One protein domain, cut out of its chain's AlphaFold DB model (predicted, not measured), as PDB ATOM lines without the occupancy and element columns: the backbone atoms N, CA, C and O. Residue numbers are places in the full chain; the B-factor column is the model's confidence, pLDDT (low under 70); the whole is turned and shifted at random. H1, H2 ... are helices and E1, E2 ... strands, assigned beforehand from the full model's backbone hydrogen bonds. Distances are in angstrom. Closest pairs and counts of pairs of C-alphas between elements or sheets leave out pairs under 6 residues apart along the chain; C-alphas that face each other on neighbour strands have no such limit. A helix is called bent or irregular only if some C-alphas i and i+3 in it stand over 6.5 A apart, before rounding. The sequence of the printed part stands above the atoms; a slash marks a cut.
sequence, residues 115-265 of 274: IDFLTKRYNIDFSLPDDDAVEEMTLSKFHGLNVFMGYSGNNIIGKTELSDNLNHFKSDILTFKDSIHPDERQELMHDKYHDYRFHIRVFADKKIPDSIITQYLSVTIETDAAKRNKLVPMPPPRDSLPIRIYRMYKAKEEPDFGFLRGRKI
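This is residues 115 to 265 of the 274 residues of an uncharacterized protein of Dokdonia pacifica (UniProt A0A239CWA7). A strongly twisted sheet of six strands makes the body, with H2 and H4 over one face and the short H1 over the other. Beyond the end of the sheet where E2, E4 and E5 begin, H3, H5 and the loops round them extend the model, and residues 183 to 189 and 230 to 235 stick out there. The printed part has 151 residues with five named helices and six named strands, in the order H1 E1 E2 E3 H2 H3 E4 H4 H5 E5 E6. The sheet is mixed, in the order E1 E6 E5 E4 E2 E3, and the class is mixed, helices and strands. The whole is compact, with a radius of gyration of the C-alphas of 16.5 A, but elongated in outline, spanning 50 by 32 by 28 A.

Find C-alpha 115 at (42.335, 9.790, 25.523); here H1 begins and runs to residue 122, 10.7 A. After it come E1, residues 136 to 138, and E2, residues 144 to 152. E2 is the longest strand by residues, 25.1 A from C-alpha 144 at (34.652, 18.202, 37.861) to C-alpha 152. E3, residues 155 to 160, measures 17.0 A. H2, residues 166 to 179, measures 18.9 A and is irregular: C-alphas 167 and 170 are 7.9 A apart. H3, residues 187 to 197, measures 14.8 A and is irregular too, with C-alphas 188 and 191 8.1 A apart. Next read E4, residues 199 to 204, 15.4 A; H4, residues 210 to 216, 10.1 A; and H5, residues 224 to 228. E5, residues 244 to 248, measures 12.6 A, and E6, residues 259 to 264, measures 14.7 A, ending at C-alpha 264 at (31.335, 25.875, 27.990).

Begin with the sheet, whose edge strands are E1 and E3. E2 and E3 form an antiparallel hairpin; look for N 150 and O 157, 3.0 A apart. E4 is parallel to E2 at 23 degrees, with N 147 and O 201 at 2.8 A. E5 is parallel to E4 at 31 degrees, with N 202 and O 246 at 2.8 A. E4, H4, H5 and E5 form a strand-helix-strand unit, two parallel neighbour strands with helices between, and its crossover is right-handed. E5 and E6 form an antiparallel hairpin, with N 263 and O 247 at 2.9 A. E6 is staggered: residues 262 to 264 pair with E5, and residues 259 to 261 with E1, antiparallel, where N 137 and O 260 are 3.3 A apart. H2 is on the sheet over E3, at a height of 7.8 A and along the strands; its closest C-alphas to E3 are those of Leu 166 and Lys 159, 5.3 A. H4 is on the same face, over E4 and across the strands, at a height of 7.1 A. H1 is on the opposite face at a height of 10.2 A, across the strands, over E4 and only just over E2, with 3 of its C-alphas on E2. H3 is not on the sheet; it is close to but not clearly touching H2, with the C-alphas of His 194 and Lys 177 closest at 7.5 A. H5 is not on the sheet and is close to but not clearly touching H3, with the C-alphas of Asp 224 and Asp 191 closest at 7.8 A. In H1, H4 and H5 every O i to N i+4 pair is within hydrogen-bond range; in H2 it is 8 of 10 and in H3 5 of 7.

The two C-alphas farthest apart are those of Gly 153 and Val 232, 52.0 A. The printed part has no cut. The long links are H1 to E1, 13 residues, and H5 to E5, 15 residues. The mean pLDDT of the printed part is 78.7; look for values under 70 at residue 138 and residues 182 to 196, 220 to 242 and 252 to 259.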
ATOM      1  N   ILE A 115      43.627  10.075  26.157       90.31
ATOM      2  CA  ILE A 115      42.335   9.790  25.523       90.31
ATOM      3  C   ILE A 115      42.175   8.287  25.273       90.31
ATOM      4  O   ILE A 115      41.112   7.735  25.556       90.31
ATOM      5  N   ASP A 116      43.237   7.607  24.827       93.12
ATOM      6  CA  ASP A 116      43.293   6.143  24.732       93.12
ATOM      7  C   ASP A 116      43.100   5.495  26.114       93.12
ATOM      8  O   ASP A 116      42.378   4.507  26.240       93.12
ATOM      9  N   PHE A 117      43.669   6.083  27.175       93.88
ATOM     10  CA  PHE A 117      43.442   5.630  28.549       93.88
ATOM     11  C   PHE A 117      41.968   5.731  28.954       93.88
ATOM     12  O   PHE A 117      41.397   4.737  29.400       93.88
ATOM     13  N   LEU A 118      41.342   6.901  28.779       92.25
ATOM     14  CA  LEU A 118      39.933   7.109  29.126       92.25
ATOM     15  C   LEU A 118      39.016   6.162  28.338       92.25
ATOM     16  O   LEU A 118      38.126   5.544  28.918       92.25
ATOM     17  N   THR A 119      39.283   6.004  27.040       93.25
ATOM     18  CA  THR A 119      38.541   5.099  26.151       93.25
ATOM     19  C   THR A 119      38.573   3.662  26.668       93.25
ATOM     20  O   THR A 119      37.521   3.046  26.851       93.25
ATOM     21  N   LYS A 120      39.769   3.140  26.981       94.50
ATOM     22  CA  LYS A 120      39.936   1.775  27.504       94.50
ATOM     23  C   LYS A 120      39.331   1.602  28.891       94.50
ATOM     24  O   LYS A 120      38.644   0.618  29.137       94.50
ATOM     25  N   ARG A 121      39.578   2.556  29.793       93.62
ATOM     26  CA  ARG A 121      39.120   2.502  31.185       93.62
ATOM     27  C   ARG A 121      37.600   2.442  31.287       93.62
ATOM     28  O   ARG A 121      37.080   1.645  32.057       93.62
ATOM     29  N   TYR A 122      36.906   3.297  30.539       92.69
ATOM     30  CA  TYR A 122      35.447   3.419  30.613       92.69
ATOM     31  C   TYR A 122      34.718   2.602  29.537       92.69
ATOM     32  O   TYR A 122      33.482   2.580  29.505       92.69
ATOM     33  N   ASN A 123      35.482   1.892  28.698       93.75
ATOM     34  CA  ASN A 123      34.996   1.059  27.602       93.75
ATOM     35  C   ASN A 123      34.008   1.825  26.707       93.75
ATOM     36  O   ASN A 123      32.848   1.436  26.541       93.75
ATOM     37  N   ILE A 124      34.456   2.980  26.214       93.75
ATOM     38  CA  ILE A 124      33.662   3.873  25.372       93.75
ATOM     39  C   ILE A 124      34.560   4.574  24.360       93.75
ATOM     40  O   ILE A 124      35.419   5.371  24.724       93.75
ATOM     41  N   ASP A 125      34.337   4.286  23.081       94.06
ATOM     42  CA  ASP A 125      35.121   4.865  21.996       94.06
ATOM     43  C   ASP A 125      34.650   6.285  21.675       94.06
ATOM     44  O   ASP A 125      33.480   6.524  21.353       94.06
ATOM     45  N   PHE A 126      35.584   7.234  21.717       94.38
ATOM     46  CA  PHE A 126      35.351   8.603  21.283       94.38
ATOM     47  C   PHE A 126      36.617   9.239  20.713       94.38
ATOM     48  O   PHE A 126      37.742   8.956  21.116       94.38
ATOM     49  N   SER A 127      36.420  10.161  19.777       93.81
ATOM     50  CA  SER A 127      37.469  11.043  19.277       93.81
ATOM     51  C   SER A 127      37.134  12.485  19.628       93.81
ATOM     52  O   SER A 127      36.100  12.995  19.204       93.81
ATOM     53  N   LEU A 128      37.981  13.157  20.410       93.31
ATOM     54  CA  LEU A 128      37.722  14.550  20.772       93.31
ATOM     55  C   LEU A 128      37.795  15.469  19.541       93.31
ATOM     56  O   LEU A 128      38.584  15.211  18.625       93.31
ATOM     57  N   PRO A 129      36.987  16.544  19.502       92.25
ATOM     58  CA  PRO A 129      37.150  17.589  18.502       92.25
ATOM     59  C   PRO A 129      38.518  18.267  18.642       92.25
ATOM     60  O   PRO A 129      39.072  18.373  19.741       92.25
ATOM     61  N   ASP A 130      39.032  18.738  17.512       88.88
ATOM     62  CA  ASP A 130      40.215  19.588  17.440       88.88
ATOM     63  C   ASP A 130      39.761  21.006  17.091       88.88
ATOM     64  O   ASP A 130      38.920  21.183  16.207       88.88
ATOM     65  N   ASP A 131      40.255  21.988  17.829       82.81
ATOM     66  CA  ASP A 131      39.910  23.395  17.643       82.81
ATOM     67  C   ASP A 131      41.015  24.250  18.263       82.81
ATOM     68  O   ASP A 131      41.097  24.391  19.483       82.81
ATOM     69  N   ASP A 132      41.895  24.808  17.434       73.25
ATOM     70  CA  ASP A 132      42.999  25.665  17.879       73.25
ATOM     71  C   ASP A 132      42.519  26.975  18.535       73.25
ATOM     72  O   ASP A 132      43.284  27.590  19.273       73.25
ATOM     73  N   ALA A 133      41.257  27.380  18.335       76.62
ATOM     74  CA  ALA A 133      40.690  28.580  18.953       76.62
ATOM     75  C   ALA A 133      40.150  28.340  20.375       76.62
ATOM     76  O   ALA A 133      39.800  29.296  21.068       76.62
ATOM     77  N   VAL A 134      40.062  27.084  20.832       78.12
ATOM     78  CA  VAL A 134      39.650  26.778  22.209       78.12
ATOM     79  C   VAL A 134      40.808  27.059  23.161       78.12
ATOM     80  O   VAL A 134      41.822  26.356  23.155       78.12
ATOM     81  N   GLU A 135      40.637  28.084  23.991       70.56
ATOM     82  CA  GLU A 135      41.584  28.428  25.049       70.56
ATOM     83  C   GLU A 135      41.719  27.291  26.073       70.56
ATOM     84  O   GLU A 135      40.784  26.526  26.343       70.56
ATOM     85  N   GLU A 136      42.910  27.177  26.657       72.69
ATOM     86  CA  GLU A 136      43.108  26.345  27.835       72.69
ATOM     87  C   GLU A 136      42.323  26.932  29.002       72.69
ATOM     88  O   GLU A 136      42.439  28.114  29.326       72.69
ATOM     89  N   MET A 137      41.514  26.097  29.648       73.44
ATOM     90  CA  MET A 137      40.798  26.504  30.844       73.44
ATOM     91  C   MET A 137      41.393  25.789  32.043       73.44
ATOM     92  O   MET A 137      41.495  24.562  32.080       73.44
ATOM     93  N   THR A 138      41.690  26.555  33.086       68.25
ATOM     94  CA  THR A 138      41.995  25.981  34.391       68.25
ATOM     95  C   THR A 138      40.690  25.539  35.048       68.25
ATOM     96  O   THR A 138      39.987  26.316  35.698       68.25
ATOM     97  N   LEU A 139      40.330  24.272  34.846       71.81
ATOM     98  CA  LEU A 139      39.210  23.640  35.532       71.81
ATOM     99  C   LEU A 139      39.703  22.964  36.812       71.81
ATOM    100  O   LEU A 139      40.693  22.238  36.810       71.81
ATOM    101  N   SER A 140      38.986  23.154  37.922       71.44
ATOM    102  CA  SER A 140      39.367  22.527  39.194       71.44
ATOM    103  C   SER A 140      39.364  21.003  39.076       71.44
ATOM    104  O   SER A 140      38.301  20.433  38.827       71.44
ATOM    105  N   LYS A 141      40.521  20.359  39.298       72.81
ATOM    106  CA  LYS A 141      40.692  18.891  39.302       72.81
ATOM    107  C   LYS A 141      39.687  18.175  40.218       72.81
ATOM    108  O   LYS A 141      39.226  17.100  39.875       72.81
ATOM    109  N   PHE A 142      39.316  18.805  41.332       79.69
ATOM    110  CA  PHE A 142      38.518  18.189  42.401       79.69
ATOM    111  C   PHE A 142      37.002  18.381  42.276       79.69
ATOM    112  O   PHE A 142      36.247  17.697  42.950       79.69
ATOM    113  N   HIS A 143      36.539  19.318  41.441       84.12
ATOM    114  CA  HIS A 143      35.115  19.689  41.377       84.12
ATOM    115  C   HIS A 143      34.465  19.353  40.027       84.12
ATOM    116  O   HIS A 143      33.409  19.895  39.699       84.12
ATOM    117  N   GLY A 144      35.119  18.536  39.201       88.50
ATOM    118  CA  GLY A 144      34.652  18.202  37.861       88.50
ATOM    119  C   GLY A 144      34.245  16.742  37.749       88.50
ATOM    120  O   GLY A 144      35.134  15.904  37.703       88.50
ATOM    121  N   LEU A 145      32.944  16.461  37.634       91.44
ATOM    122  CA  LEU A 145      32.466  15.116  37.301       91.44
ATOM    123  C   LEU A 145      32.702  14.860  35.809       91.44
ATOM    124  O   LEU A 145      32.243  15.633  34.953       91.44
ATOM    125  N   ASN A 146      33.400  13.773  35.497       93.94
ATOM    126  CA  ASN A 146      33.655  13.381  34.116       93.94
ATOM    127  C   ASN A 146      32.477  12.592  33.529       93.94
ATOM    128  O   ASN A 146      31.929  11.677  34.148       93.94
ATOM    129  N   VAL A 147      32.111  12.950  32.301       96.31
ATOM    130  CA  VAL A 147      31.099  12.288  31.479       96.31
ATOM    131  C   VAL A 147      31.734  11.908  30.152       96.31
ATOM    132  O   VAL A 147      32.360  12.739  29.492       96.31
ATOM    133  N   PHE A 148      31.527  10.668  29.735       96.81
ATOM    134  CA  PHE A 148      32.047  10.120  28.489       96.81
ATOM    135  C   PHE A 148      30.878   9.825  27.558       96.81
ATOM    136  O   PHE A 148      29.894   9.224  27.988       96.81
ATOM    137  N   MET A 149      30.960  10.248  26.296       97.75
ATOM    138  CA  MET A 149      29.917  10.005  25.298       97.75
ATOM    139  C   MET A 149      30.521   9.559  23.969       97.75
ATOM    140  O   MET A 149      31.441  10.181  23.442       97.75
ATOM    141  N   GLY A 150      29.952   8.509  23.391       97.31
ATOM    142  CA  GLY A 150      30.442   7.887  22.168       97.31
ATOM    143  C   GLY A 150      29.325   7.161  21.432       97.31
ATOM    144  O   GLY A 150      28.143   7.346  21.730       97.31
ATOM    145  N   TYR A 151      29.705   6.324  20.472       95.25
ATOM    146  CA  TYR A 151      28.764   5.513  19.704       95.25
ATOM    147  C   TYR A 151      28.960   4.027  19.995       95.25
ATOM    148  O   TYR A 151      30.083   3.535  20.027       95.25
ATOM    149  N   SER A 152      27.853   3.302  20.140       93.00
ATOM    150  CA  SER A 152      27.815   1.842  20.067       93.00
ATOM    151  C   SER A 152      26.892   1.453  18.914       93.00
ATOM    152  O   SER A 152      25.670   1.629  18.976       93.00
ATOM    153  N   GLY A 153      27.491   1.022  17.802       90.06
ATOM    154  CA  GLY A 153      26.788   0.939  16.521       90.06
ATOM    155  C   GLY A 153      26.277   2.319  16.094       90.06
ATOM    156  O   GLY A 153      27.056   3.262  15.985       90.06
ATOM    157  N   ASN A 154      24.964   2.444  15.892       91.56
ATOM    158  CA  ASN A 154      24.320   3.708  15.511       91.56
ATOM    159  C   ASN A 154      23.735   4.486  16.700       91.56
ATOM    160  O   ASN A 154      23.156   5.553  16.503       91.56
ATOM    161  N   ASN A 155      23.862   3.967  17.923       94.75
ATOM    162  CA  ASN A 155      23.279   4.582  19.110       94.75
ATOM    163  C   ASN A 155      24.333   5.381  19.871       94.75
ATOM    164  O   ASN A 155      25.452   4.909  20.076       94.75
ATOM    165  N   ILE A 156      23.948   6.570  20.333       96.25
ATOM    166  CA  ILE A 156      24.758   7.336  21.276       96.25
ATOM    167  C   ILE A 156      24.645   6.667  22.641       96.25
ATOM    168  O   ILE A 156      23.544   6.455  23.156       96.25
ATOM    169  N   ILE A 157      25.796   6.363  23.225       96.12
ATOM    170  CA  ILE A 157      25.919   5.888  24.598       96.12
ATOM    171  C   ILE A 157      26.661   6.936  25.418       96.12
ATOM    172  O   ILE A 157      27.501   7.674  24.899       96.12
ATOM    173  N   GLY A 158      26.346   7.004  26.705       95.94
ATOM    174  CA  GLY A 158      27.026   7.894  27.630       95.94
ATOM    175  C   GLY A 158      27.154   7.259  29.000       95.94
ATOM    176  O   GLY A 158      26.309   6.449  29.379       95.94
ATOM    177  N   LYS A 159      28.202   7.641  29.723       96.19
ATOM    178  CA  LYS A 159      28.557   7.140  31.051       96.19
ATOM    179  C   LYS A 159      29.142   8.265  31.895       96.19
ATOM    180  O   LYS A 159      29.612   9.263  31.345       96.19
ATOM    181  N   THR A 160      29.154   8.094  33.208       95.44
ATOM    182  CA  THR A 160      29.949   8.941  34.107       95.44
ATOM    183  C   THR A 160      31.190   8.178  34.559       95.44
ATOM    184  O   THR A 160      31.353   7.000  34.248       95.44
ATOM    185  N   GLU A 161      32.078   8.820  35.314       92.69
ATOM    186  CA  GLU A 161      33.168   8.087  35.971       92.69
ATOM    187  C   GLU A 161      32.715   7.179  37.126       92.69
ATOM    188  O   GLU A 161      33.534   6.423  37.645       92.69
ATOM    189  N   LEU A 162      31.434   7.244  37.506       94.06
ATOM    190  CA  LEU A 162      30.839   6.481  38.602       94.06
ATOM    191  C   LEU A 162      29.892   5.371  38.124       94.06
ATOM    192  O   LEU A 162      29.695   4.396  38.847       94.06
ATOM    193  N   SER A 163      29.295   5.499  36.934       94.94
ATOM    194  CA  SER A 163      28.276   4.562  36.456       94.94
ATOM    195  C   SER A 163      28.361   4.259  34.957       94.94
ATOM    196  O   SER A 163      28.790   5.071  34.134       94.94
ATOM    197  N   ASP A 164      27.891   3.063  34.594       94.12
ATOM    198  CA  ASP A 164      27.943   2.520  33.234       94.12
ATOM    199  C   ASP A 164      26.898   3.087  32.262       94.12
ATOM    200  O   ASP A 164      26.839   2.659  31.108       94.12
ATOM    201  N   ASN A 165      26.041   4.014  32.695       93.56
ATOM    202  CA  ASN A 165      25.067   4.674  31.826       93.56
ATOM    203  C   ASN A 165      24.551   5.990  32.433       93.56
ATOM    204  O   ASN A 165      24.610   6.200  33.638       93.56
ATOM    205  N   LEU A 166      23.958   6.862  31.613       92.75
ATOM    206  CA  LEU A 166      23.422   8.151  32.077       92.75
ATOM    207  C   LEU A 166      22.059   8.080  32.794       92.75
ATOM    208  O   LEU A 166      21.562   9.120  33.226       92.75
ATOM    209  N   ASN A 167      21.446   6.905  32.987       91.50
ATOM    210  CA  ASN A 167      20.163   6.824  33.711       91.50
ATOM    211  C   ASN A 167      20.321   7.211  35.191       91.50
ATOM    212  O   ASN A 167      19.377   7.690  35.817       91.50
ATOM    213  N   HIS A 168      21.531   7.045  35.733       89.06
ATOM    214  CA  HIS A 168      21.899   7.399  37.102       89.06
ATOM    215  C   HIS A 168      22.546   8.785  37.209       89.06
ATOM    216  O   HIS A 168      23.025   9.158  38.273       89.06
ATOM    217  N   PHE A 169      22.520   9.603  36.150       90.75
ATOM    218  CA  PHE A 169      23.295  10.846  36.114       90.75
ATOM    219  C   PHE A 169      22.987  11.798  37.282       90.75
ATOM    220  O   PHE A 169      23.892  12.395  37.859       90.75
ATOM    221  N   LYS A 170      21.717  11.898  37.700       88.62
ATOM    222  CA  LYS A 170      21.339  12.704  38.872       88.62
ATOM    223  C   LYS A 170      21.955  12.169  40.169       88.62
ATOM    224  O   LYS A 170      22.452  12.970  40.958       88.62
ATOM    225  N   SER A 171      21.894  10.858  40.409       90.62
ATOM    226  CA  SER A 171      22.500  10.257  41.603       90.62
ATOM    227  C   SER A 171      24.019  10.348  41.555       90.62
ATOM    228  O   SER A 171      24.609  10.699  42.565       90.62
ATOM    229  N   ASP A 172      24.633  10.160  40.387       93.25
ATOM    230  CA  ASP A 172      26.082  10.272  40.214       93.25
ATOM    231  C   ASP A 172      26.584  11.670  40.566       93.25
ATOM    232  O   ASP A 172      27.601  11.806  41.235       93.25
ATOM    233  N   ILE A 173      25.858  12.722  40.170       89.25
ATOM    234  CA  ILE A 173      26.219  14.088  40.561       89.25
ATOM    235  C   ILE A 173      26.153  14.262  42.080       89.25
ATOM    236  O   ILE A 173      27.048  14.881  42.650       89.25
ATOM    237  N   LEU A 174      25.114  13.743  42.741       87.06
ATOM    238  CA  LEU A 174      24.991  13.838  44.198       87.06
ATOM    239  C   LEU A 174      26.124  13.073  44.893       87.06
ATOM    240  O   LEU A 174      26.852  13.664  45.681       87.06
ATOM    241  N   THR A 175      26.347  11.815  44.512       90.94
ATOM    242  CA  THR A 175      27.434  10.980  45.038       90.94
ATOM    243  C   THR A 175      28.804  11.616  44.812       90.94
ATOM    244  O   THR A 175      29.624  11.640  45.726       90.94
ATOM    245  N   PHE A 176      29.055  12.170  43.622       90.06
ATOM    246  CA  PHE A 176      30.307  12.864  43.343       90.06
ATOM    247  C   PHE A 176      30.479  14.076  44.257       90.06
ATOM    248  O   PHE A 176      31.530  14.221  44.873       90.06
ATOM    249  N   LYS A 177      29.456  14.929  44.387       85.00
ATOM    250  CA  LYS A 177      29.512  16.109  45.261       85.00
ATOM    251  C   LYS A 177      29.765  15.737  46.721       85.00
ATOM    252  O   LYS A 177      30.595  16.382  47.351       85.00
ATOM    253  N   ASP A 178      29.114  14.688  47.217       84.06
ATOM    254  CA  ASP A 178      29.294  14.199  48.588       84.06
ATOM    255  C   ASP A 178      30.714  13.655  48.832       84.06
ATOM    256  O   ASP A 178      31.200  13.663  49.960       84.06
ATOM    257  N   SER A 179      31.410  13.215  47.776       86.31
ATOM    258  CA  SER A 179      32.799  12.745  47.864       86.31
ATOM    259  C   SER A 179      33.841  13.871  47.937       86.31
ATOM    260  O   SER A 179      35.002  13.611  48.272       86.31
ATOM    261  N   ILE A 180      33.465  15.122  47.637       81.69
ATOM    262  CA  ILE A 180      34.410  16.244  47.645       81.69
ATOM    263  C   ILE A 180      34.631  16.699  49.091       81.69
ATOM    264  O   ILE A 180      33.784  17.346  49.709       81.69
ATOM    265  N   HIS A 181      35.801  16.361  49.631       70.94
ATOM    266  CA  HIS A 181      36.156  16.680  51.011       70.94
ATOM    267  C   HIS A 181      36.424  18.182  51.187       70.94
ATOM    268  O   HIS A 181      36.925  18.828  50.257       70.94
ATOM    269  N   PRO A 182      36.100  18.763  52.357       64.56
ATOM    270  CA  PRO A 182      36.471  20.137  52.660       64.56
ATOM    271  C   PRO A 182      37.970  20.322  52.665       64.56
ATOM    272  O   PRO A 182      38.700  19.537  53.257       64.56
ATOM    273  N   ASP A 183      38.428  21.402  52.033       61.66
ATOM    274  CA  ASP A 183      39.705  21.979  52.430       61.66
ATOM    275  C   ASP A 183      39.521  22.457  53.876       61.66
ATOM    276  O   ASP A 183      38.630  23.271  54.140       61.66
ATOM    277  N   GLU A 184      40.339  21.946  54.802       54.53
ATOM    278  CA  GLU A 184      40.314  22.282  56.235       54.53
ATOM    279  C   GLU A 184      40.319  23.807  56.471       54.53
ATOM    280  O   GLU A 184      39.787  24.311  57.458       54.53
ATOM    281  N   ARG A 185      40.860  24.589  55.523       55.59
ATOM    282  CA  ARG A 185      40.888  26.061  55.581       55.59
ATOM    283  C   ARG A 185      39.570  26.746  55.199       55.59
ATOM    284  O   ARG A 185      39.478  27.970  55.314       55.59
ATOM    285  N   GLN A 186      38.571  26.015  54.703       58.75
ATOM    286  CA  GLN A 186      37.337  26.566  54.121       58.75
ATOM    287  C   GLN A 186      36.046  25.893  54.611       58.75
ATOM    288  O   GLN A 186      34.990  26.157  54.033       58.75
ATOM    289  N   GLU A 187      36.082  25.100  55.687       58.47
ATOM    290  CA  GLU A 187      34.918  24.360  56.216       58.47
ATOM    291  C   GLU A 187      33.641  25.216  56.342       58.47
ATOM    292  O   GLU A 187      32.562  24.802  55.924       58.47
ATOM    293  N   LEU A 188      33.762  26.462  56.817       57.25
ATOM    294  CA  LEU A 188      32.631  27.385  57.011       57.25
ATOM    295  C   LEU A 188      31.980  27.891  55.707       57.25
ATOM    296  O   LEU A 188      30.864  28.410  55.741       57.25
ATOM    297  N   MET A 189      32.658  27.783  54.558       60.31
ATOM    298  CA  MET A 189      32.129  28.176  53.241       60.31
ATOM    299  C   MET A 189      32.073  27.023  52.235       60.31
ATOM    300  O   MET A 189      31.716  27.251  51.075       60.31
ATOM    301  N   HIS A 190      32.393  25.810  52.685       64.12
ATOM    302  CA  HIS A 190      32.481  24.585  51.899       64.12
ATOM    303  C   HIS A 190      31.286  24.435  50.958       64.12
ATOM    304  O   HIS A 190      31.454  24.572  49.747       64.12
ATOM    305  N   ASP A 191      30.067  24.301  51.489       62.62
ATOM    306  CA  ASP A 191      28.839  24.105  50.699       62.62
ATOM    307  C   ASP A 191      28.670  25.135  49.571       62.62
ATOM    308  O   ASP A 191      28.290  24.811  48.443       62.62
ATOM    309  N   LYS A 192      28.966  26.407  49.870       62.59
ATOM    310  CA  LYS A 192      28.789  27.518  48.929       62.59
ATOM    311  C   LYS A 192      29.841  27.483  47.820       62.59
ATOM    312  O   LYS A 192      29.530  27.805  46.672       62.59
ATOM    313  N   TYR A 193      31.076  27.099  48.146       66.94
ATOM    314  CA  TYR A 193      32.137  26.928  47.158       66.94
ATOM    315  C   TYR A 193      31.945  25.665  46.316       66.94
ATOM    316  O   TYR A 193      32.237  25.725  45.120       66.94
ATOM    317  N   HIS A 194      31.391  24.582  46.874       68.00
ATOM    318  CA  HIS A 194      31.097  23.352  46.126       68.00
ATOM    319  C   HIS A 194      30.114  23.579  45.007       68.00
ATOM    320  O   HIS A 194      30.436  23.316  43.849       68.00
ATOM    321  N   ASP A 195      28.959  24.158  45.322       67.62
ATOM    322  CA  ASP A 195      27.953  24.461  44.305       67.62
ATOM    323  C   ASP A 195      28.508  25.416  43.236       67.62
ATOM    324  O   ASP A 195      28.246  25.252  42.042       67.62
ATOM    325  N   TYR A 196      29.341  26.384  43.637       69.94
ATOM    326  CA  TYR A 196      29.927  27.350  42.711       69.94
ATOM    327  C   TYR A 196      31.092  26.803  41.877       69.94
ATOM    328  O   TYR A 196      31.379  27.353  40.813       69.94
ATOM    329  N   ARG A 197      31.806  25.762  42.317       78.38
ATOM    330  CA  ARG A 197      32.969  25.180  41.612       78.38
ATOM    331  C   ARG A 197      32.639  23.885  40.881       78.38
ATOM    332  O   ARG A 197      33.346  23.554  39.927       78.38
ATOM    333  N   PHE A 198      31.530  23.239  41.229       84.44
ATOM    334  CA  PHE A 198      31.055  22.046  40.548       84.44
ATOM    335  C   PHE A 198      30.810  22.296  39.053       84.44
ATOM    336  O   PHE A 198      30.262  23.329  38.637       84.44
ATOM    337  N   HIS A 199      31.263  21.366  38.223       86.94
ATOM    338  CA  HIS A 199      31.078  21.397  36.779       86.94
ATOM    339  C   HIS A 199      31.106  19.981  36.199       86.94
ATOM    340  O   HIS A 199      31.594  19.048  36.827       86.94
ATOM    341  N   ILE A 200      30.593  19.839  34.979       91.19
ATOM    342  CA  ILE A 200      30.660  18.603  34.198       91.19
ATOM    343  C   ILE A 200      31.700  18.775  33.102       91.19
ATOM    344  O   ILE A 200      31.699  19.784  32.386       91.19
ATOM    345  N   ARG A 201      32.561  17.772  32.954       92.69
ATOM    346  CA  ARG A 201      33.538  17.668  31.870       92.69
ATOM    347  C   ARG A 201      33.073  16.581  30.920       92.69
ATOM    348  O   ARG A 201      32.986  15.423  31.308       92.69
ATOM    349  N   VAL A 202      32.750  16.954  29.689       95.06
ATOM    350  CA  VAL A 202      32.218  16.024  28.694       95.06
ATOM    351  C   VAL A 202      33.297  15.677  27.680       95.06
ATOM    352  O   VAL A 202      33.648  16.489  26.821       95.06
ATOM    353  N   PHE A 203      33.775  14.442  27.757       94.81
ATOM    354  CA  PHE A 203      34.602  13.794  26.750       94.81
ATOM    355  C   PHE A 203      33.674  13.102  25.750       94.81
ATOM    356  O   PHE A 203      33.262  11.961  25.945       94.81
ATOM    357  N   ALA A 204      33.273  13.835  24.714       96.81
ATOM    358  CA  ALA A 204      32.332  13.355  23.707       96.81
ATOM    359  C   ALA A 204      32.999  13.188  22.346       96.81
ATOM    360  O   ALA A 204      33.809  14.030  21.943       96.81
ATOM    361  N   ASP A 205      32.577  12.165  21.599       97.19
ATOM    362  CA  ASP A 205      32.973  12.023  20.202       97.19
ATOM    363  C   ASP A 205      32.623  13.290  19.406       97.19
ATOM    364  O   ASP A 205      31.551  13.886  19.553       97.19
ATOM    365  N   LYS A 206      33.542  13.718  18.540       96.12
ATOM    366  CA  LYS A 206      33.437  14.931  17.726       96.12
ATOM    367  C   LYS A 206      32.165  14.988  16.882       96.12
ATOM    368  O   LYS A 206      31.688  16.082  16.599       96.12
ATOM    369  N   LYS A 207      31.595  13.836  16.504       96.75
ATOM    370  CA  LYS A 207      30.350  13.760  15.727       96.75
ATOM    371  C   LYS A 207      29.099  14.031  16.563       96.75
ATOM    372  O   LYS A 207      28.043  14.260  15.984       96.75
ATOM    373  N   ILE A 208      29.176  13.978  17.894       96.69
ATOM    374  CA  ILE A 208      28.048  14.308  18.772       96.69
ATOM    375  C   ILE A 208      27.981  15.840  18.897       96.69
ATOM    376  O   ILE A 208      28.943  16.453  19.371       96.69
ATOM    377  N   PRO A 209      26.891  16.496  18.464       95.19
ATOM    378  CA  PRO A 209      26.763  17.947  18.565       95.19
ATOM    379  C   PRO A 209      26.422  18.385  19.997       95.19
ATOM    380  O   PRO A 209      25.785  17.651  20.754       95.19
ATOM    381  N   ASP A 210      26.798  19.618  20.349       93.31
ATOM    382  CA  ASP A 210      26.595  20.186  21.694       93.31
ATOM    383  C   ASP A 210      25.116  20.153  22.131       93.31
ATOM    384  O   ASP A 210      24.823  19.906  23.297       93.31
ATOM    385  N   SER A 211      24.172  20.329  21.199       91.56
ATOM    386  CA  SER A 211      22.729  20.255  21.479       91.56
ATOM    387  C   SER A 211      22.287  18.882  21.991       91.56
ATOM    388  O   SER A 211      21.464  18.803  22.902       91.56
ATOM    389  N   ILE A 212      22.857  17.810  21.439       93.44
ATOM    390  CA  ILE A 212      22.560  16.439  21.852       93.44
ATOM    391  C   ILE A 212      23.206  16.151  23.206       93.44
ATOM    392  O   ILE A 212      22.535  15.617  24.083       93.44
ATOM    393  N   ILE A 213      24.455  16.579  23.431       93.88
ATOM    394  CA  ILE A 213      25.097  16.489  24.756       93.88
ATOM    395  C   ILE A 213      24.194  17.132  25.818       93.88
ATOM    396  O   ILE A 213      23.870  16.513  26.829       93.88
ATOM    397  N   THR A 214      23.725  18.354  25.563       89.88
ATOM    398  CA  THR A 214      22.846  19.078  26.485       89.88
ATOM    399  C   THR A 214      21.518  18.363  26.735       89.88
ATOM    400  O   THR A 214      21.017  18.409  27.857       89.88
ATOM    401  N   GLN A 215      20.948  17.691  25.732       88.50
ATOM    402  CA  GLN A 215      19.724  16.904  25.893       88.50
ATOM    403  C   GLN A 215      19.938  15.682  26.796       88.50
ATOM    404  O   GLN A 215      19.110  15.418  27.660       88.50
ATOM    405  N   TYR A 216      21.045  14.953  26.637       89.81
ATOM    406  CA  TYR A 216      21.350  13.785  27.476       89.81
ATOM    407  C   TYR A 216      21.673  14.161  28.927       89.81
ATOM    408  O   TYR A 216      21.425  13.380  29.841       89.81
ATOM    409  N   LEU A 217      22.224  15.357  29.140       89.88
ATOM    410  CA  LEU A 217      22.651  15.840  30.453       89.88
ATOM    411  C   LEU A 217      21.646  16.806  31.092       89.88
ATOM    412  O   LEU A 217      21.977  17.486  32.067       89.88
ATOM    413  N   SER A 218      20.421  16.892  30.565       81.38
ATOM    414  CA  SER A 218      19.382  17.758  31.117       81.38
ATOM    415  C   SER A 218      18.842  17.183  32.430       81.38
ATOM    416  O   SER A 218      17.853  16.453  32.451       81.38
ATOM    417  N   VAL A 219      19.499  17.518  33.538       72.50
ATOM    418  CA  VAL A 219      19.050  17.189  34.893       72.50
ATOM    419  C   VAL A 219      18.923  18.446  35.737       72.50
ATOM    420  O   VAL A 219      19.710  19.384  35.622       72.50
ATOM    421  N   THR A 220      17.930  18.447  36.620       65.50
ATOM    422  CA  THR A 220      17.742  19.496  37.623       65.50
ATOM    423  C   THR A 220      18.126  18.948  38.992       65.50
ATOM    424  O   THR A 220      17.616  17.912  39.430       65.50
ATOM    425  N   ILE A 221      19.029  19.656  39.669       65.12
ATOM    426  CA  ILE A 221      19.469  19.338  41.027       65.12
ATOM    427  C   ILE A 221      19.130  20.525  41.915       65.12
ATOM    428  O   ILE A 221      19.516  21.659  41.634       65.12
ATOM    429  N   GLU A 222      18.372  20.251  42.969       65.06
ATOM    430  CA  GLU A 222      18.058  21.232  43.999       65.06
ATOM    431  C   GLU A 222      19.302  21.448  44.867       65.06
ATOM    432  O   GLU A 222      19.902  20.487  45.350       65.06
ATOM    433  N   THR A 223      19.717  22.702  45.037       61.16
ATOM    434  CA  THR A 223      20.873  23.060  45.869       61.16
ATOM    435  C   THR A 223      20.464  23.175  47.333       61.16
ATOM    436  O   THR A 223      19.313  23.485  47.652       61.16
ATOM    437  N   ASP A 224      21.406  23.006  48.261       59.34
ATOM    438  CA  ASP A 224      21.108  23.212  49.685       59.34
ATOM    439  C   ASP A 224      20.825  24.685  50.008       59.34
ATOM    440  O   ASP A 224      20.136  24.992  50.981       59.34
ATOM    441  N   ALA A 225      21.290  25.615  49.166       55.00
ATOM    442  CA  ALA A 225      20.861  27.010  49.201       55.00
ATOM    443  C   ALA A 225      19.358  27.163  48.888       55.00
ATOM    444  O   ALA A 225      18.662  27.902  49.584       55.00
ATOM    445  N   ALA A 226      18.833  26.424  47.902       54.47
ATOM    446  CA  ALA A 226      17.404  26.417  47.585       54.47
ATOM    447  C   ALA A 226      16.562  25.808  48.721       54.47
ATOM    448  O   ALA A 226      15.507  26.346  49.058       54.47
ATOM    449  N   LYS A 227      17.063  24.760  49.392       56.94
ATOM    450  CA  LYS A 227      16.402  24.175  50.575       56.94
ATOM    451  C   LYS A 227      16.375  25.141  51.769       56.94
ATOM    452  O   LYS A 227      15.356  25.239  52.452       56.94
ATOM    453  N   ARG A 228      17.469  25.884  52.002       54.47
ATOM    454  CA  ARG A 228      17.597  26.886  53.083       54.47
ATOM    455  C   ARG A 228      16.717  28.129  52.870       54.47
ATOM    456  O   ARG A 228      16.265  28.725  53.846       54.47
ATOM    457  N   ASN A 229      16.391  28.471  51.622       49.47
ATOM    458  CA  ASN A 229      15.521  29.603  51.265       49.47
ATOM    459  C   ASN A 229      14.040  29.447  51.669       49.47
ATOM    460  O   ASN A 229      13.279  30.401  51.533       49.47
ATOM    461  N   LYS A 230      13.604  28.299  52.210       50.75
ATOM    462  CA  LYS A 230      12.230  28.148  52.734       50.75
ATOM    463  C   LYS A 230      11.975  28.896  54.055       50.75
ATOM    464  O   LYS A 230      10.827  28.962  54.479       50.75
ATOM    465  N   LEU A 231      13.008  29.446  54.704       49.19
ATOM    466  CA  LEU A 231      12.909  30.065  56.038       49.19
ATOM    467  C   LEU A 231      13.255  31.566  56.089       49.19
ATOM    468  O   LEU A 231      13.024  32.191  57.120       49.19
ATOM    469  N   VAL A 232      13.778  32.170  55.012       44.28
ATOM    470  CA  VAL A 232      14.137  33.603  54.964       44.28
ATOM    471  C   VAL A 232      13.858  34.161  53.561       44.28
ATOM    472  O   VAL A 232      14.277  33.533  52.588       44.28
ATOM    473  N   PRO A 233      13.205  35.334  53.413       43.47
ATOM    474  CA  PRO A 233      13.003  35.978  52.118       43.47
ATOM    475  C   PRO A 233      14.328  36.576  51.631       43.47
ATOM    476  O   PRO A 233      14.629  37.749  51.844       43.47
ATOM    477  N   MET A 234      15.161  35.753  51.004       45.84
ATOM    478  CA  MET A 234      16.234  36.231  50.136       45.84
ATOM    479  C   MET A 234      15.673  36.523  48.732       45.84
ATOM    480  O   MET A 234      14.585  36.040  48.408       45.84
ATOM    481  N   PRO A 235      16.369  37.334  47.900       44.09
ATOM    482  CA  PRO A 235      15.986  37.556  46.503       44.09
ATOM    483  C   PRO A 235      15.682  36.220  45.810       44.09
ATOM    484  O   PRO A 235      16.234  35.202  46.246       44.09
ATOM    485  N   PRO A 236      14.813  36.220  44.774       41.81
ATOM    486  CA  PRO A 236      14.277  35.004  44.171       41.81
ATOM    487  C   PRO A 236      15.403  33.999  43.962       41.81
ATOM    488  O   PRO A 236      16.512  34.430  43.600       41.81
ATOM    489  N   PRO A 237      15.158  32.706  44.257       43.16
ATOM    490  CA  PRO A 237      16.170  31.680  44.105       43.16
ATOM    491  C   PRO A 237      16.850  31.929  42.767       43.16
ATOM    492  O   PRO A 237      16.199  32.048  41.734       43.16
ATOM    493  N   ARG A 238      18.174  32.101  42.778       40.78
ATOM    494  CA  ARG A 238      18.921  31.838  41.553       40.78
ATOM    495  C   ARG A 238      18.792  30.348  41.392       40.78
ATOM    496  O   ARG A 238      19.566  29.586  41.969       40.78
ATOM    497  N   ASP A 239      17.685  29.986  40.782       38.28
ATOM    498  CA  ASP A 239      17.244  28.637  40.628       38.28
ATOM    499  C   ASP A 239      18.388  27.787  40.121       38.28
ATOM    500  O   ASP A 239      19.203  28.264  39.323       38.28
ATOM    501  N   SER A 240      18.454  26.574  40.678       44.69
ATOM    502  CA  SER A 240      19.170  25.413  40.152       44.69
ATOM    503  C   SER A 240      20.119  25.792  39.021       44.69
ATOM    504  O   SER A 240      19.723  25.771  37.856       44.69
ATOM    505  N   LEU A 241      21.342  26.222  39.387       45.97
ATOM    506  CA  LEU A 241      22.405  26.572  38.441       45.97
ATOM    507  C   LEU A 241      22.256  25.680  37.207       45.97
ATOM    508  O   LEU A 241      22.210  24.457  37.393       45.97
ATOM    509  N   PRO A 242      22.220  26.190  35.960       55.03
ATOM    510  CA  PRO A 242      22.641  25.314  34.896       55.03
ATOM    511  C   PRO A 242      24.019  24.823  35.298       55.03
ATOM    512  O   PRO A 242      24.968  25.614  35.389       55.03
ATOM    513  N   ILE A 243      24.096  23.529  35.599       72.69
ATOM    514  CA  ILE A 243      25.350  22.860  35.867       72.69
ATOM    515  C   ILE A 243      26.248  23.235  34.694       72.69
ATOM    516  O   ILE A 243      25.847  23.117  33.535       72.69
ATOM    517  N   ARG A 244      27.421  23.806  34.972       84.50
ATOM    518  CA  ARG A 244      28.309  24.231  33.891       84.50
ATOM    519  C   ARG A 244      28.799  22.975  33.193       84.50
ATOM    520  O   ARG A 244      29.491  22.174  33.811       84.50
ATOM    521  N   ILE A 245      28.428  22.826  31.930       89.00
ATOM    522  CA  ILE A 245      28.874  21.726  31.089       89.00
ATOM    523  C   ILE A 245      29.976  22.260  30.184       89.00
ATOM    524  O   ILE A 245      29.769  23.229  29.450       89.00
ATOM    525  N   TYR A 246      31.145  21.638  30.255       91.50
ATOM    526  CA  TYR A 246      32.273  21.937  29.390       91.50
ATOM    527  C   TYR A 246      32.522  20.749  28.471       91.50
ATOM    528  O   TYR A 246      32.758  19.640  28.943       91.50
ATOM    529  N   ARG A 247      32.498  20.979  27.161       93.50
ATOM    530  CA  ARG A 247      32.960  19.995  26.181       93.50
ATOM    531  C   ARG A 247      34.478  20.029  26.123       93.50
ATOM    532  O   ARG A 247      35.036  21.113  25.970       93.50
ATOM    533  N   MET A 248      35.119  18.873  26.240       92.62
ATOM    534  CA  MET A 248      36.573  18.728  26.170       92.62
ATOM    535  C   MET A 248      37.051  18.646  24.714       92.62
ATOM    536  O   MET A 248      36.359  18.100  23.852       92.62
ATOM    537  N   TYR A 249      38.236  19.194  24.459       90.75
ATOM    538  CA  TYR A 249      38.898  19.258  23.153       90.75
ATOM    539  C   TYR A 249      40.284  18.626  23.237       90.75
ATOM    540  O   TYR A 249      40.868  18.497  24.316       90.75
ATOM    541  N   LYS A 250      40.822  18.231  22.084       86.88
ATOM    542  CA  LYS A 250      42.174  17.686  22.003       86.88
ATOM    543  C   LYS A 250      43.212  18.745  22.418       86.88
ATOM    544  O   LYS A 250      43.193  19.877  21.935       86.88
ATOM    545  N   ALA A 251      44.131  18.367  23.305       77.31
ATOM    546  CA  ALA A 251      45.285  19.178  23.698       77.31
ATOM    547  C   ALA A 251      46.552  18.754  22.936       77.31
ATOM    548  O   ALA A 251      46.668  17.604  22.498       77.31
ATOM    549  N   LYS A 252      47.504  19.682  22.769       67.38
ATOM    550  CA  LYS A 252      48.826  19.395  22.193       67.38
ATOM    551  C   LYS A 252      49.682  18.688  23.246       67.38
ATOM    552  O   LYS A 252      50.274  19.358  24.068       67.38
ATOM    553  N   GLU A 253      49.662  17.354  23.229       56.44
ATOM    554  CA  GLU A 253      50.569  16.359  23.857       56.44
ATOM    555  C   GLU A 253      51.207  16.576  25.249       56.44
ATOM    556  O   GLU A 253      51.942  15.699  25.701       56.44
ATOM    557  N   GLU A 254      50.872  17.610  26.009       53.47
ATOM    558  CA  GLU A 254      51.302  17.748  27.398       53.47
ATOM    559  C   GLU A 254      50.083  17.830  28.315       53.47
ATOM    560  O   GLU A 254      49.519  18.903  28.510       53.47
ATOM    561  N   PRO A 255      49.638  16.702  28.896       50.75
ATOM    562  CA  PRO A 255      48.746  16.769  30.027       50.75
ATOM    563  C   PRO A 255      49.615  17.129  31.229       50.75
ATOM    564  O   PRO A 255      50.097  16.254  31.946       50.75
ATOM    565  N   ASP A 256      49.809  18.420  31.482       54.22
ATOM    566  CA  ASP A 256      49.631  18.791  32.875       54.22
ATOM    567  C   ASP A 256      48.150  18.525  33.153       54.22
ATOM    568  O   ASP A 256      47.258  19.165  32.594       54.22
ATOM    569  N   PHE A 257      47.885  17.497  33.959       54.66
ATOM    570  CA  PHE A 257      46.543  17.012  34.281       54.66
ATOM    571  C   PHE A 257      45.631  18.108  34.881       54.66
ATOM    572  O   PHE A 257      44.446  17.871  35.124       54.66
ATOM    573  N   GLY A 258      46.160  19.310  35.158       52.91
ATOM    574  CA  GLY A 258      45.403  20.499  35.563       52.91
ATOM    575  C   GLY A 258      44.839  21.360  34.439       52.91
ATOM    576  O   GLY A 258      43.928  22.146  34.705       52.91
ATOM    577  N   PHE A 259      45.322  21.207  33.207       62.94
ATOM    578  CA  PHE A 259      44.962  22.067  32.083       62.94
ATOM    579  C   PHE A 259      44.229  21.250  31.025       62.94
ATOM    580  O   PHE A 259      44.812  20.580  30.175       62.94
ATOM    581  N   LEU A 260      42.899  21.285  31.099       75.62
ATOM    582  CA  LEU A 260      42.044  20.695  30.078       75.62
ATOM    583  C   LEU A 260      41.613  21.788  29.101       75.62
ATOM    584  O   LEU A 260      41.132  22.852  29.500       75.62
ATOM    585  N   ARG A 261      41.720  21.506  27.802       84.31
ATOM    586  CA  ARG A 261      41.106  22.349  26.774       84.31
ATOM    587  C   ARG A 261      39.623  22.049  26.721       84.31
ATOM    588  O   ARG A 261      39.217  20.906  26.506       84.31
ATOM    589  N   GLY A 262      38.803  23.071  26.913       87.50
ATOM    590  CA  GLY A 262      37.366  22.891  26.904       87.50
ATOM    591  C   GLY A 262      36.610  24.154  26.549       87.50
ATOM    592  O   GLY A 262      37.122  25.260  26.653       87.50
ATOM    593  N   ARG A 263      35.345  23.984  26.176       89.81
ATOM    594  CA  ARG A 263      34.429  25.094  25.915       89.81
ATOM    595  C   ARG A 263      33.137  24.876  26.672       89.81
ATOM    596  O   ARG A 263      32.560  23.790  26.613       89.81
ATOM    597  N   LYS A 264      32.661  25.909  27.369       89.38
ATOM    598  CA  LYS A 264      31.335  25.875  27.990       89.38
ATOM    599  C   LYS A 264      30.277  25.754  26.893       89.38
ATOM    600  O   LYS A 264      30.269  26.563  25.968       89.38
ATOM    601  N   ILE A 265      29.387  24.774  27.001       88.19
ATOM    602  CA  ILE A 265      28.278  24.594  26.057       88.19
ATOM    603  C   ILE A 265      26.974  25.141  26.639       88.19
ATOM    604  O   ILE A 265      26.809  25.261  27.857       88.19
TER     605      ILE A 265